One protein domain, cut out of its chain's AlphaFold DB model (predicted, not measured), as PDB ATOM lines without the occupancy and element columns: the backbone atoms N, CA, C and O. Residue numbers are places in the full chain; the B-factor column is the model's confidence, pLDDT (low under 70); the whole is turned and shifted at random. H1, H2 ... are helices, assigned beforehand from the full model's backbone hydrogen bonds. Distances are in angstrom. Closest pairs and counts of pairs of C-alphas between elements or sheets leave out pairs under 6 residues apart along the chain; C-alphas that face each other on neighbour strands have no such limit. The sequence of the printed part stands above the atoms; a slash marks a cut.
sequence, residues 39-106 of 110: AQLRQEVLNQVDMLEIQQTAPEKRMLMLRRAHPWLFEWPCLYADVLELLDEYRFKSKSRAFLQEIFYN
ATOM      1  N   ALA A  39      -9.237  95.815 -10.122       87.44
ATOM      2  CA  ALA A  39      -8.234  96.492 -10.935       87.44
ATOM      3  C   ALA A  39      -8.323  96.039 -12.396       87.44
ATOM      4  O   ALA A  39      -8.326  96.875 -13.301       87.44
ATOM      5  N   GLN A  40      -8.486  94.733 -12.622       90.19
ATOM      6  CA  GLN A  40      -8.684  94.187 -13.960       90.19
ATOM      7  C   GLN A  40      -9.982  94.696 -14.602       90.19
ATOM      8  O   GLN A  40      -9.974  95.093 -15.768       90.19
ATOM      9  N   LEU A  41     -11.090  94.732 -13.853       91.06
ATOM     10  CA  LEU A  41     -12.371  95.239 -14.361       91.06
ATOM     11  C   LEU A  41     -12.327  96.737 -14.683       91.06
ATOM     12  O   LEU A  41     -12.863  97.157 -15.708       91.06
ATOM     13  N   ARG A  42     -11.669  97.535 -13.834       91.94
ATOM     14  CA  ARG A  42     -11.426  98.962 -14.080       91.94
ATOM     15  C   ARG A  42     -10.653  99.151 -15.379       91.94
ATOM     16  O   ARG A  42     -11.115  99.881 -16.248       91.94
ATOM     17  N   GLN A  43      -9.532  98.447 -15.535       93.12
ATOM     18  CA  GLN A  43      -8.708  98.543 -16.738       93.12
ATOM     19  C   GLN A  43      -9.478  98.131 -17.996       93.12
ATOM     20  O   GLN A  43      -9.368  98.790 -19.023       93.12
ATOM     21  N   GLU A  44     -10.284  97.069 -17.924       94.00
ATOM     22  CA  GLU A  44     -11.123  96.643 -19.045       94.00
ATOM     23  C   GLU A  44     -12.098  97.750 -19.465       94.00
ATOM     24  O   GLU A  44     -12.229  98.013 -20.659       94.00
ATOM     25  N   VAL A  45     -12.754  98.425 -18.512       93.25
ATOM     26  CA  VAL A  45     -13.643  99.554 -18.826       93.25
ATOM     27  C   VAL A  45     -12.867 100.689 -19.485       93.25
ATOM     28  O   VAL A  45     -13.289 101.142 -20.545       93.25
ATOM     29  N   LEU A  46     -11.735 101.108 -18.913       93.06
ATOM     30  CA  LEU A  46     -10.922 102.197 -19.470       93.06
ATOM     31  C   LEU A  46     -10.437 101.875 -20.889       93.06
ATOM     32  O   LEU A  46     -10.594 102.702 -21.780       93.06
ATOM     33  N   ASN A  47     -10.006 100.638 -21.152       93.44
ATOM     34  CA  ASN A  47      -9.636 100.199 -22.499       93.44
ATOM     35  C   ASN A  47     -10.808 100.319 -23.494       93.44
ATOM     36  O   ASN A  47     -10.605 100.686 -24.651       93.44
ATOM     37  N   GLN A  48     -12.042 100.000 -23.073       92.94
ATOM     38  CA  GLN A  48     -13.214 100.200 -23.934       92.94
ATOM     39  C   GLN A  48     -13.505 101.686 -24.158       92.94
ATOM     40  O   GLN A  48     -13.905 102.053 -25.264       92.94
ATOM     41  N   VAL A  49     -13.303 102.528 -23.138       91.19
ATOM     42  CA  VAL A  49     -13.446 103.982 -23.260       91.19
ATOM     43  C   VAL A  49     -12.435 104.538 -24.254       91.19
ATOM     44  O   VAL A  49     -12.854 105.216 -25.182       91.19
ATOM     45  N   ASP A  50     -11.161 104.168 -24.166       90.94
ATOM     46  CA  ASP A  50     -10.144 104.579 -25.144       90.94
ATOM     47  C   ASP A  50     -10.521 104.144 -26.565       90.94
ATOM     48  O   ASP A  50     -10.482 104.920 -27.522       90.94
ATOM     49  N   MET A  51     -10.999 102.906 -26.723       90.19
ATOM     50  CA  MET A  51     -11.431 102.404 -28.026       90.19
ATOM     51  C   MET A  51     -12.609 103.184 -28.627       90.19
ATOM     52  O   MET A  51     -12.723 103.198 -29.856       90.19
ATOM     53  N   LEU A  52     -13.454 103.849 -27.822       88.94
ATOM     54  CA  LEU A  52     -14.562 104.682 -28.319       88.94
ATOM     55  C   LEU A  52     -14.091 105.904 -29.111       88.94
ATOM     56  O   LEU A  52     -14.890 106.477 -29.864       88.94
ATOM     57  N   GLU A  53     -12.828 106.308 -28.963       85.38
ATOM     58  CA  GLU A  53     -12.226 107.355 -29.784       85.38
ATOM     59  C   GLU A  53     -12.080 106.867 -31.235       85.38
ATOM     60  O   GLU A  53     -12.421 107.572 -32.189       85.38
ATOM     61  N   ILE A  54     -11.646 105.616 -31.394       84.75
ATOM     62  CA  ILE A  54     -11.287 105.011 -32.679       84.75
ATOM     63  C   ILE A  54     -12.519 104.394 -33.361       84.75
ATOM     64  O   ILE A  54     -12.744 104.594 -34.559       84.75
ATOM     65  N   GLN A  55     -13.346 103.652 -32.617       83.81
ATOM     66  CA  GLN A  55     -14.515 102.942 -33.141       83.81
ATOM     67  C   GLN A  55     -15.640 102.821 -32.109       83.81
ATOM     68  O   GLN A  55     -15.402 102.634 -30.928       83.81
ATOM     69  N   GLN A  56     -16.894 102.870 -32.558       79.12
ATOM     70  CA  GLN A  56     -18.035 103.001 -31.644       79.12
ATOM     71  C   GLN A  56     -18.711 101.658 -31.305       79.12
ATOM     72  O   GLN A  56     -18.863 101.296 -30.144       79.12
ATOM     73  N   THR A  57     -19.090 100.873 -32.315       83.88
ATOM     74  CA  THR A  57     -20.037  99.754 -32.148       83.88
ATOM     75  C   THR A  57     -19.535  98.620 -31.247       83.88
ATOM     76  O   THR A  57     -20.306  98.043 -30.478       83.88
ATOM     77  N   ALA A  58     -18.257  98.252 -31.361       87.75
ATOM     78  CA  ALA A  58     -17.678  97.155 -30.588       87.75
ATOM     79  C   ALA A  58     -17.537  97.490 -29.086       87.75
ATOM     80  O   ALA A  58     -18.064  96.716 -28.277       87.75
ATOM     81  N   PRO A  59     -16.905  98.617 -28.692       89.50
ATOM     82  CA  PRO A  59     -16.758  98.956 -27.279       89.50
ATOM     83  C   PRO A  59     -18.084  99.276 -26.589       89.50
ATOM     84  O   PRO A  59     -18.281  98.825 -25.466       89.50
ATOM     85  N   GLU A  60     -19.053  99.926 -27.250       90.81
ATOM     86  CA  GLU A  60     -20.382 100.154 -26.649       90.81
ATOM     87  C   GLU A  60     -21.053  98.835 -26.245       90.81
ATOM     88  O   GLU A  60     -21.521  98.670 -25.116       90.81
ATOM     89  N   LYS A  61     -21.044  97.845 -27.148       90.88
ATOM     90  CA  LYS A  61     -21.614  96.521 -26.871       90.88
ATOM     91  C   LYS A  61     -20.905  95.841 -25.699       90.88
ATOM     92  O   LYS A  61     -21.564  95.207 -24.874       90.88
ATOM     93  N   ARG A  62     -19.578  95.971 -25.617       92.56
ATOM     94  CA  ARG A  62     -18.776  95.410 -24.525       92.56
ATOM     95  C   ARG A  62     -19.074  96.101 -23.194       92.56
ATOM     96  O   ARG A  62     -19.293  95.407 -22.203       92.56
ATOM     97  N   MET A  63     -19.172  97.428 -23.177       91.38
ATOM     98  CA  MET A  63     -19.529  98.200 -21.984       91.38
ATOM     99  C   MET A  63     -20.930  97.853 -21.471       91.38
ATOM    100  O   MET A  63     -21.110  97.659 -20.272       91.38
ATOM    101  N   LEU A  64     -21.909  97.667 -22.363       91.81
ATOM    102  CA  LEU A  64     -23.249  97.210 -21.977       91.81
ATOM    103  C   LEU A  64     -23.236  95.805 -21.353       91.81
ATOM    104  O   LEU A  64     -23.967  95.546 -20.395       91.81
ATOM    105  N   MET A  65     -22.408  94.888 -21.867       92.06
ATOM    106  CA  MET A  65     -22.228  93.563 -21.256       92.06
ATOM    107  C   MET A  65     -21.614  93.667 -19.857       92.06
ATOM    108  O   MET A  65     -22.102  93.011 -18.938       92.06
ATOM    109  N   LEU A  66     -20.596  94.515 -19.682       91.44
ATOM    110  CA  LEU A  66     -19.969  94.762 -18.381       91.44
ATOM    111  C   LEU A  66     -20.960  95.370 -17.385       91.44
ATOM    112  O   LEU A  66     -21.020  94.904 -16.252       91.44
ATOM    113  N   ARG A  67     -21.795  96.333 -17.804       89.25
ATOM    114  CA  ARG A  67     -22.827  96.936 -16.940       89.25
ATOM    115  C   ARG A  67     -23.837  95.904 -16.455       89.25
ATOM    116  O   ARG A  67     -24.241  95.951 -15.300       89.25
ATOM    117  N   ARG A  68     -24.226  94.957 -17.314       89.25
ATOM    118  CA  ARG A  68     -25.139  93.863 -16.941       89.25
ATOM    119  C   ARG A  68     -24.497  92.862 -15.981       89.25
ATOM    120  O   ARG A  68     -25.171  92.395 -15.073       89.25
ATOM    121  N   ALA A  69     -23.226  92.520 -16.190       90.00
ATOM    122  CA  ALA A  69     -22.514  91.546 -15.361       90.00
ATOM    123  C   ALA A  69     -22.093  92.121 -13.999       90.00
ATOM    124  O   ALA A  69     -22.170  91.439 -12.978       90.00
ATOM    125  N   HIS A  70     -21.670  93.385 -13.982       89.69
ATOM    126  CA  HIS A  70     -21.140  94.074 -12.811       89.69
ATOM    127  C   HIS A  70     -21.749  95.478 -12.698       89.69
ATOM    128  O   HIS A  70     -21.061  96.465 -12.963       89.69
ATOM    129  N   PRO A  71     -23.030  95.606 -12.296       87.62
ATOM    130  CA  PRO A  71     -23.665  96.912 -12.164       87.62
ATOM    131  C   PRO A  71     -22.865  97.843 -11.244       87.62
ATOM    132  O   PRO A  71     -22.499  98.940 -11.661       87.62
ATOM    133  N   TRP A  72     -22.469  97.363 -10.063       87.81
ATOM    134  CA  TRP A  72     -21.698  98.133  -9.082       87.81
ATOM    135  C   TRP A  72     -20.507  98.892  -9.691       87.81
ATOM    136  O   TRP A  72     -20.236 100.016  -9.287       87.81
ATOM    137  N   LEU A  73     -19.843  98.335 -10.711       88.31
ATOM    138  CA  LEU A  73     -18.683  98.945 -11.358       88.31
ATOM    139  C   LEU A  73     -18.995 100.342 -11.918       88.31
ATOM    140  O   LEU A  73     -18.192 101.253 -11.772       88.31
ATOM    141  N   PHE A  74     -20.182 100.532 -12.490       89.19
ATOM    142  CA  PHE A  74     -20.619 101.803 -13.086       89.19
ATOM    143  C   PHE A  74     -21.252 102.764 -12.077       89.19
ATOM    144  O   PHE A  74     -21.542 103.907 -12.412       89.19
ATOM    145  N   GLU A  75     -21.456 102.313 -10.842       86.19
ATOM    146  CA  GLU A  75     -21.852 103.158  -9.713       86.19
ATOM    147  C   GLU A  75     -20.632 103.626  -8.910       86.19
ATOM    148  O   GLU A  75     -20.768 104.459  -8.015       86.19
ATOM    149  N   TRP A  76     -19.437 103.116  -9.234       87.12
ATOM    150  CA  TRP A  76     -18.202 103.446  -8.540       87.12
ATOM    151  C   TRP A  76     -17.713 104.859  -8.906       87.12
ATOM    152  O   TRP A  76     -17.300 105.084 -10.050       87.12
ATOM    153  N   PRO A  77     -17.659 105.811  -7.951       84.19
ATOM    154  CA  PRO A  77     -17.288 107.191  -8.266       84.19
ATOM    155  C   PRO A  77     -15.862 107.345  -8.801       84.19
ATOM    156  O   PRO A  77     -15.621 108.210  -9.637       84.19
ATOM    157  N   CYS A  78     -14.918 106.508  -8.351       88.25
ATOM    158  CA  CYS A  78     -13.532 106.584  -8.817       88.25
ATOM    159  C   CYS A  78     -13.408 106.190 -10.290       88.25
ATOM    160  O   CYS A  78     -12.715 106.876 -11.028       88.25
ATOM    161  N   LEU A  79     -14.119 105.144 -10.729       89.44
ATOM    162  CA  LEU A  79     -14.130 104.776 -12.144       89.44
ATOM    163  C   LEU A  79     -14.748 105.888 -12.992       89.44
ATOM    164  O   LEU A  79     -14.230 106.212 -14.055       89.44
ATOM    165  N   TYR A  80     -15.843 106.488 -12.522       89.50
ATOM    166  CA  TYR A  80     -16.456 107.603 -13.233       89.50
ATOM    167  C   TYR A  80     -15.505 108.805 -13.353       89.50
ATOM    168  O   TYR A  80     -15.436 109.417 -14.417       89.50
ATOM    169  N   ALA A  81     -14.731 109.108 -12.305       88.56
ATOM    170  CA  ALA A  81     -13.716 110.160 -12.343       88.56
ATOM    171  C   ALA A  81     -12.632 109.890 -13.401       88.56
ATOM    172  O   ALA A  81     -12.330 110.791 -14.178       88.56
ATOM    173  N   ASP A  82     -12.125 108.658 -13.500       90.75
ATOM    174  CA  ASP A  82     -11.152 108.298 -14.545       90.75
ATOM    175  C   ASP A  82     -11.738 108.473 -15.950       90.75
ATOM    176  O   ASP A  82     -11.094 108.990 -16.853       90.75
ATOM    177  N   VAL A  83     -12.993 108.060 -16.150       90.38
ATOM    178  CA  VAL A  83     -13.667 108.205 -17.447       90.38
ATOM    179  C   VAL A  83     -13.858 109.680 -17.808       90.38
ATOM    180  O   VAL A  83     -13.761 110.034 -18.983       90.38
ATOM    181  N   LEU A  84     -14.113 110.551 -16.827       88.75
ATOM    182  CA  LEU A  84     -14.167 111.998 -17.046       88.75
ATOM    183  C   LEU A  84     -12.808 112.579 -17.443       88.75
ATOM    184  O   LEU A  84     -12.777 113.457 -18.300       88.75
ATOM    185  N   GLU A  85     -11.717 112.082 -16.862       89.50
ATOM    186  CA  GLU A  85     -10.353 112.471 -17.237       89.50
ATOM    187  C   GLU A  85     -10.068 112.106 -18.700       89.50
ATOM    188  O   GLU A  85      -9.703 112.975 -19.491       89.50
ATOM    189  N   LEU A  86     -10.393 110.875 -19.114       89.56
ATOM    190  CA  LEU A  86     -10.272 110.459 -20.518       89.56
ATOM    191  C   LEU A  86     -11.157 111.307 -21.447       89.56
ATOM    192  O   LEU A  86     -10.750 111.669 -22.549       89.56
ATOM    193  N   LEU A  87     -12.379 111.645 -21.021       87.31
ATOM    194  CA  LEU A  87     -13.309 112.496 -21.778       87.31
ATOM    195  C   LEU A  87     -12.833 113.947 -21.958       87.31
ATOM    196  O   LEU A  87     -13.363 114.628 -22.849       87.31
ATOM    197  N   ASP A  88     -11.937 114.422 -21.091       86.75
ATOM    198  CA  ASP A  88     -11.289 115.732 -21.181       86.75
ATOM    199  C   ASP A  88     -10.019 115.668 -22.044       86.75
ATOM    200  O   ASP A  88      -9.777 116.563 -22.855       86.75
ATOM    201  N   GLU A  89      -9.258 114.573 -21.943       89.38
ATOM    202  CA  GLU A  89      -8.034 114.349 -22.718       89.38
ATOM    203  C   GLU A  89      -8.312 114.070 -24.208       89.38
ATOM    204  O   GLU A  89      -7.674 114.654 -25.092       89.38
ATOM    205  N   TYR A  90      -9.295 113.215 -24.514       86.25
ATOM    206  CA  TYR A  90      -9.562 112.748 -25.876       86.25
ATOM    207  C   TYR A  90     -10.714 113.472 -26.579       86.25
ATOM    208  O   TYR A  90     -11.711 113.911 -26.000       86.25
ATOM    209  N   ARG A  91     -10.633 113.515 -27.916       85.50
ATOM    210  CA  ARG A  91     -11.647 114.142 -28.781       85.50
ATOM    211  C   ARG A  91     -12.723 113.157 -29.228       85.50
ATOM    212  O   ARG A  91     -12.923 112.914 -30.418       85.50
ATOM    213  N   PHE A  92     -13.478 112.635 -28.269       84.56
ATOM    214  CA  PHE A  92     -14.603 111.750 -28.559       84.56
ATOM    215  C   PHE A  92     -15.689 112.415 -29.417       84.56
ATOM    216  O   PHE A  92     -16.049 113.582 -29.237       84.56
ATOM    217  N   LYS A  93     -16.304 111.626 -30.305       85.69
ATOM    218  CA  LYS A  93     -17.513 112.033 -31.038       85.69
ATOM    219  C   LYS A  93     -18.660 112.279 -30.056       85.69
ATOM    220  O   LYS A  93     -18.813 111.550 -29.079       85.69
ATOM    221  N   SER A  94     -19.540 113.234 -30.367       85.62
ATOM    222  CA  SER A  94     -20.671 113.601 -29.498       85.62
ATOM    223  C   SER A  94     -21.547 112.410 -29.095       85.62
ATOM    224  O   SER A  94     -22.031 112.368 -27.970       85.62
ATOM    225  N   LYS A  95     -21.712 111.419 -29.986       86.88
ATOM    226  CA  LYS A  95     -22.462 110.187 -29.693       86.88
ATOM    227  C   LYS A  95     -21.798 109.334 -28.606       86.88
ATOM    228  O   LYS A  95     -22.481 108.945 -27.670       86.88
ATOM    229  N   SER A  96     -20.485 109.110 -28.689       88.44
ATOM    230  CA  SER A  96     -19.735 108.357 -27.673       88.44
ATOM    231  C   SER A  96     -19.766 109.067 -26.315       88.44
ATOM    232  O   SER A  96     -19.924 108.420 -25.286       88.44
ATOM    233  N   ARG A  97     -19.687 110.408 -26.304       87.75
ATOM    234  CA  ARG A  97     -19.801 111.204 -25.068       87.75
ATOM    235  C   ARG A  97     -21.177 111.053 -24.423       87.75
ATOM    236  O   ARG A  97     -21.255 110.851 -23.219       87.75
ATOM    237  N   ALA A  98     -22.247 111.128 -25.218       88.81
ATOM    238  CA  ALA A  98     -23.606 110.910 -24.725       88.81
ATOM    239  C   ALA A  98     -23.760 109.499 -24.140       88.81
ATOM    240  O   ALA A  98     -24.198 109.367 -23.004       88.81
ATOM    241  N   PHE A  99     -23.291 108.471 -24.852       89.44
ATOM    242  CA  PHE A  99     -23.314 107.089 -24.372       89.44
ATOM    243  C   PHE A  99     -22.592 106.910 -23.025       89.44
ATOM    244  O   PHE A  99     -23.141 106.307 -22.105       89.44
ATOM    245  N   LEU A 100     -21.381 107.464 -22.884       88.88
ATOM    246  CA  LEU A 100     -20.605 107.385 -21.641       88.88
ATOM    247  C   LEU A 100     -21.293 108.109 -20.481       88.88
ATOM    248  O   LEU A 100     -21.297 107.617 -19.358       88.88
ATOM    249  N   GLN A 101     -21.921 109.253 -20.735       85.81
ATOM    250  CA  GLN A 101     -22.704 109.919 -19.697       85.81
ATOM    251  C   GLN A 101     -23.940 109.084 -19.329       85.81
ATOM    252  O   GLN A 101     -24.224 108.896 -18.150       85.81
ATOM    253  N   GLU A 102     -24.636 108.510 -20.309       87.88
ATOM    254  CA  GLU A 102     -25.853 107.731 -20.079       87.88
ATOM    255  C   GLU A 102     -25.615 106.429 -19.299       87.88
ATOM    256  O   GLU A 102     -26.433 106.071 -18.442       87.88
ATOM    257  N   ILE A 103     -24.505 105.731 -19.567       87.94
ATOM    258  CA  ILE A 103     -24.192 104.443 -18.931       87.94
ATOM    259  C   ILE A 103     -23.787 104.578 -17.459       87.94
ATOM    260  O   ILE A 103     -24.103 103.687 -16.669       87.94
ATOM    261  N   PHE A 104     -23.155 105.691 -17.079       84.38
ATOM    262  CA  PHE A 104     -22.739 105.961 -15.699       84.38
ATOM    263  C   PHE A 104     -23.808 106.703 -14.876       84.38
ATOM    264  O   PHE A 104     -23.961 106.424 -13.691       84.38
ATOM    265  N   TYR A 105     -24.616 107.590 -15.471       74.81
ATOM    266  CA  TYR A 105     -25.643 108.355 -14.735       74.81
ATOM    267  C   TYR A 105     -26.980 107.625 -14.513       74.81
ATOM    268  O   TYR A 105     -27.967 108.256 -14.131       74.81
ATOM    269  N   ASN A 106     -27.060 106.308 -14.747       62.59
ATOM    270  CA  ASN A 106     -28.323 105.547 -14.711       62.59
ATOM    271  C   ASN A 106     -29.411 106.076 -15.669       62.59
ATOM    272  O   ASN A 106     -30.593 105.774 -15.496       62.59
TER     273      ASN A 106
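This is residues 39 to 106 of the 110 residues of an uncharacterized protein of Oesophagostomum dentatum (UniProt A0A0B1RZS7). Four helices, H1, H2, H4 and H5, stand side by side as an up-and-down bundle, each running against the one before it, and the short helix H3 sits at one end, joining H2 to H4. Seen along the bundle, they make a four-cornered ring in the order H1, H2, H5, H4, with H2 and H4 at opposite corners; the helices are well aligned, but H4 and H5 are close without clearly touching. The 68 printed residues hold five named helices, H1 to H5 in that order along the chain, and no named strand; the class is all helix. The whole is compact and rounded, with a radius of gyration of the C-alphas of 10.7 A and spans of 27 by 22 by 22 A.

The longest helix, H1, is residues 39 to 54. With residues 45 to 52 alone it touches H2, residues 57 to 69, in a helical hairpin at a shallow tilt of 25 degrees, opposite ways; the closest C-alphas, of Gln 48 and Pro 59, are 5.0 A apart. H1 also touches H4, residues 77 to 89, at a shallow tilt of 27 degrees, the same way; their closest C-alphas, of Arg 42 and Leu 79, are 6.7 A apart. H2 and H4 are apart. H5, residues 94 to 104, only just touches H2, with 3 pairs of C-alphas within 8 A, the closest being Glu 60 and Phe 99 at 7.9 A; they run the same way at a shallow tilt of 6 degrees. H4 and H5 are close but not clearly touching, opposite ways at a shallow tilt of 9 degrees, with the C-alphas of Tyr 80 and Phe 104 closest at 6.9 A. H3, residues 71 to 75, only just touches H5, with 3 pairs of C-alphas within 8 A; the closest, of Phe 74 and Phe 104, are 5.3 A apart. Each O i to N i+4 pair is within hydrogen-bond range in H2 and H4, against 10 of 12 in H1, 6 of 7 in H5 and 0 of 1 in H3, where 2 of 2 O i to N i+3 pairs are within range.

H1 measures 23.6 A from C-alpha 39 at (-8.234, 96.492, -10.935) to C-alpha 54 at (-11.287, 105.011, -32.679). H2 is 18.8 A long, H4 18.6 A and H5 15.9 A, and H5 ends with C-alpha 104 at (-22.739, 105.961, -15.699). H3 has five residues.

The C-alphas farthest apart, of Ala 69 and Arg 91, are 28.4 A from each other. The printed part has no cut, and its four links are tight. The mean pLDDT of the printed part is 88.2; residue 106 is under 70.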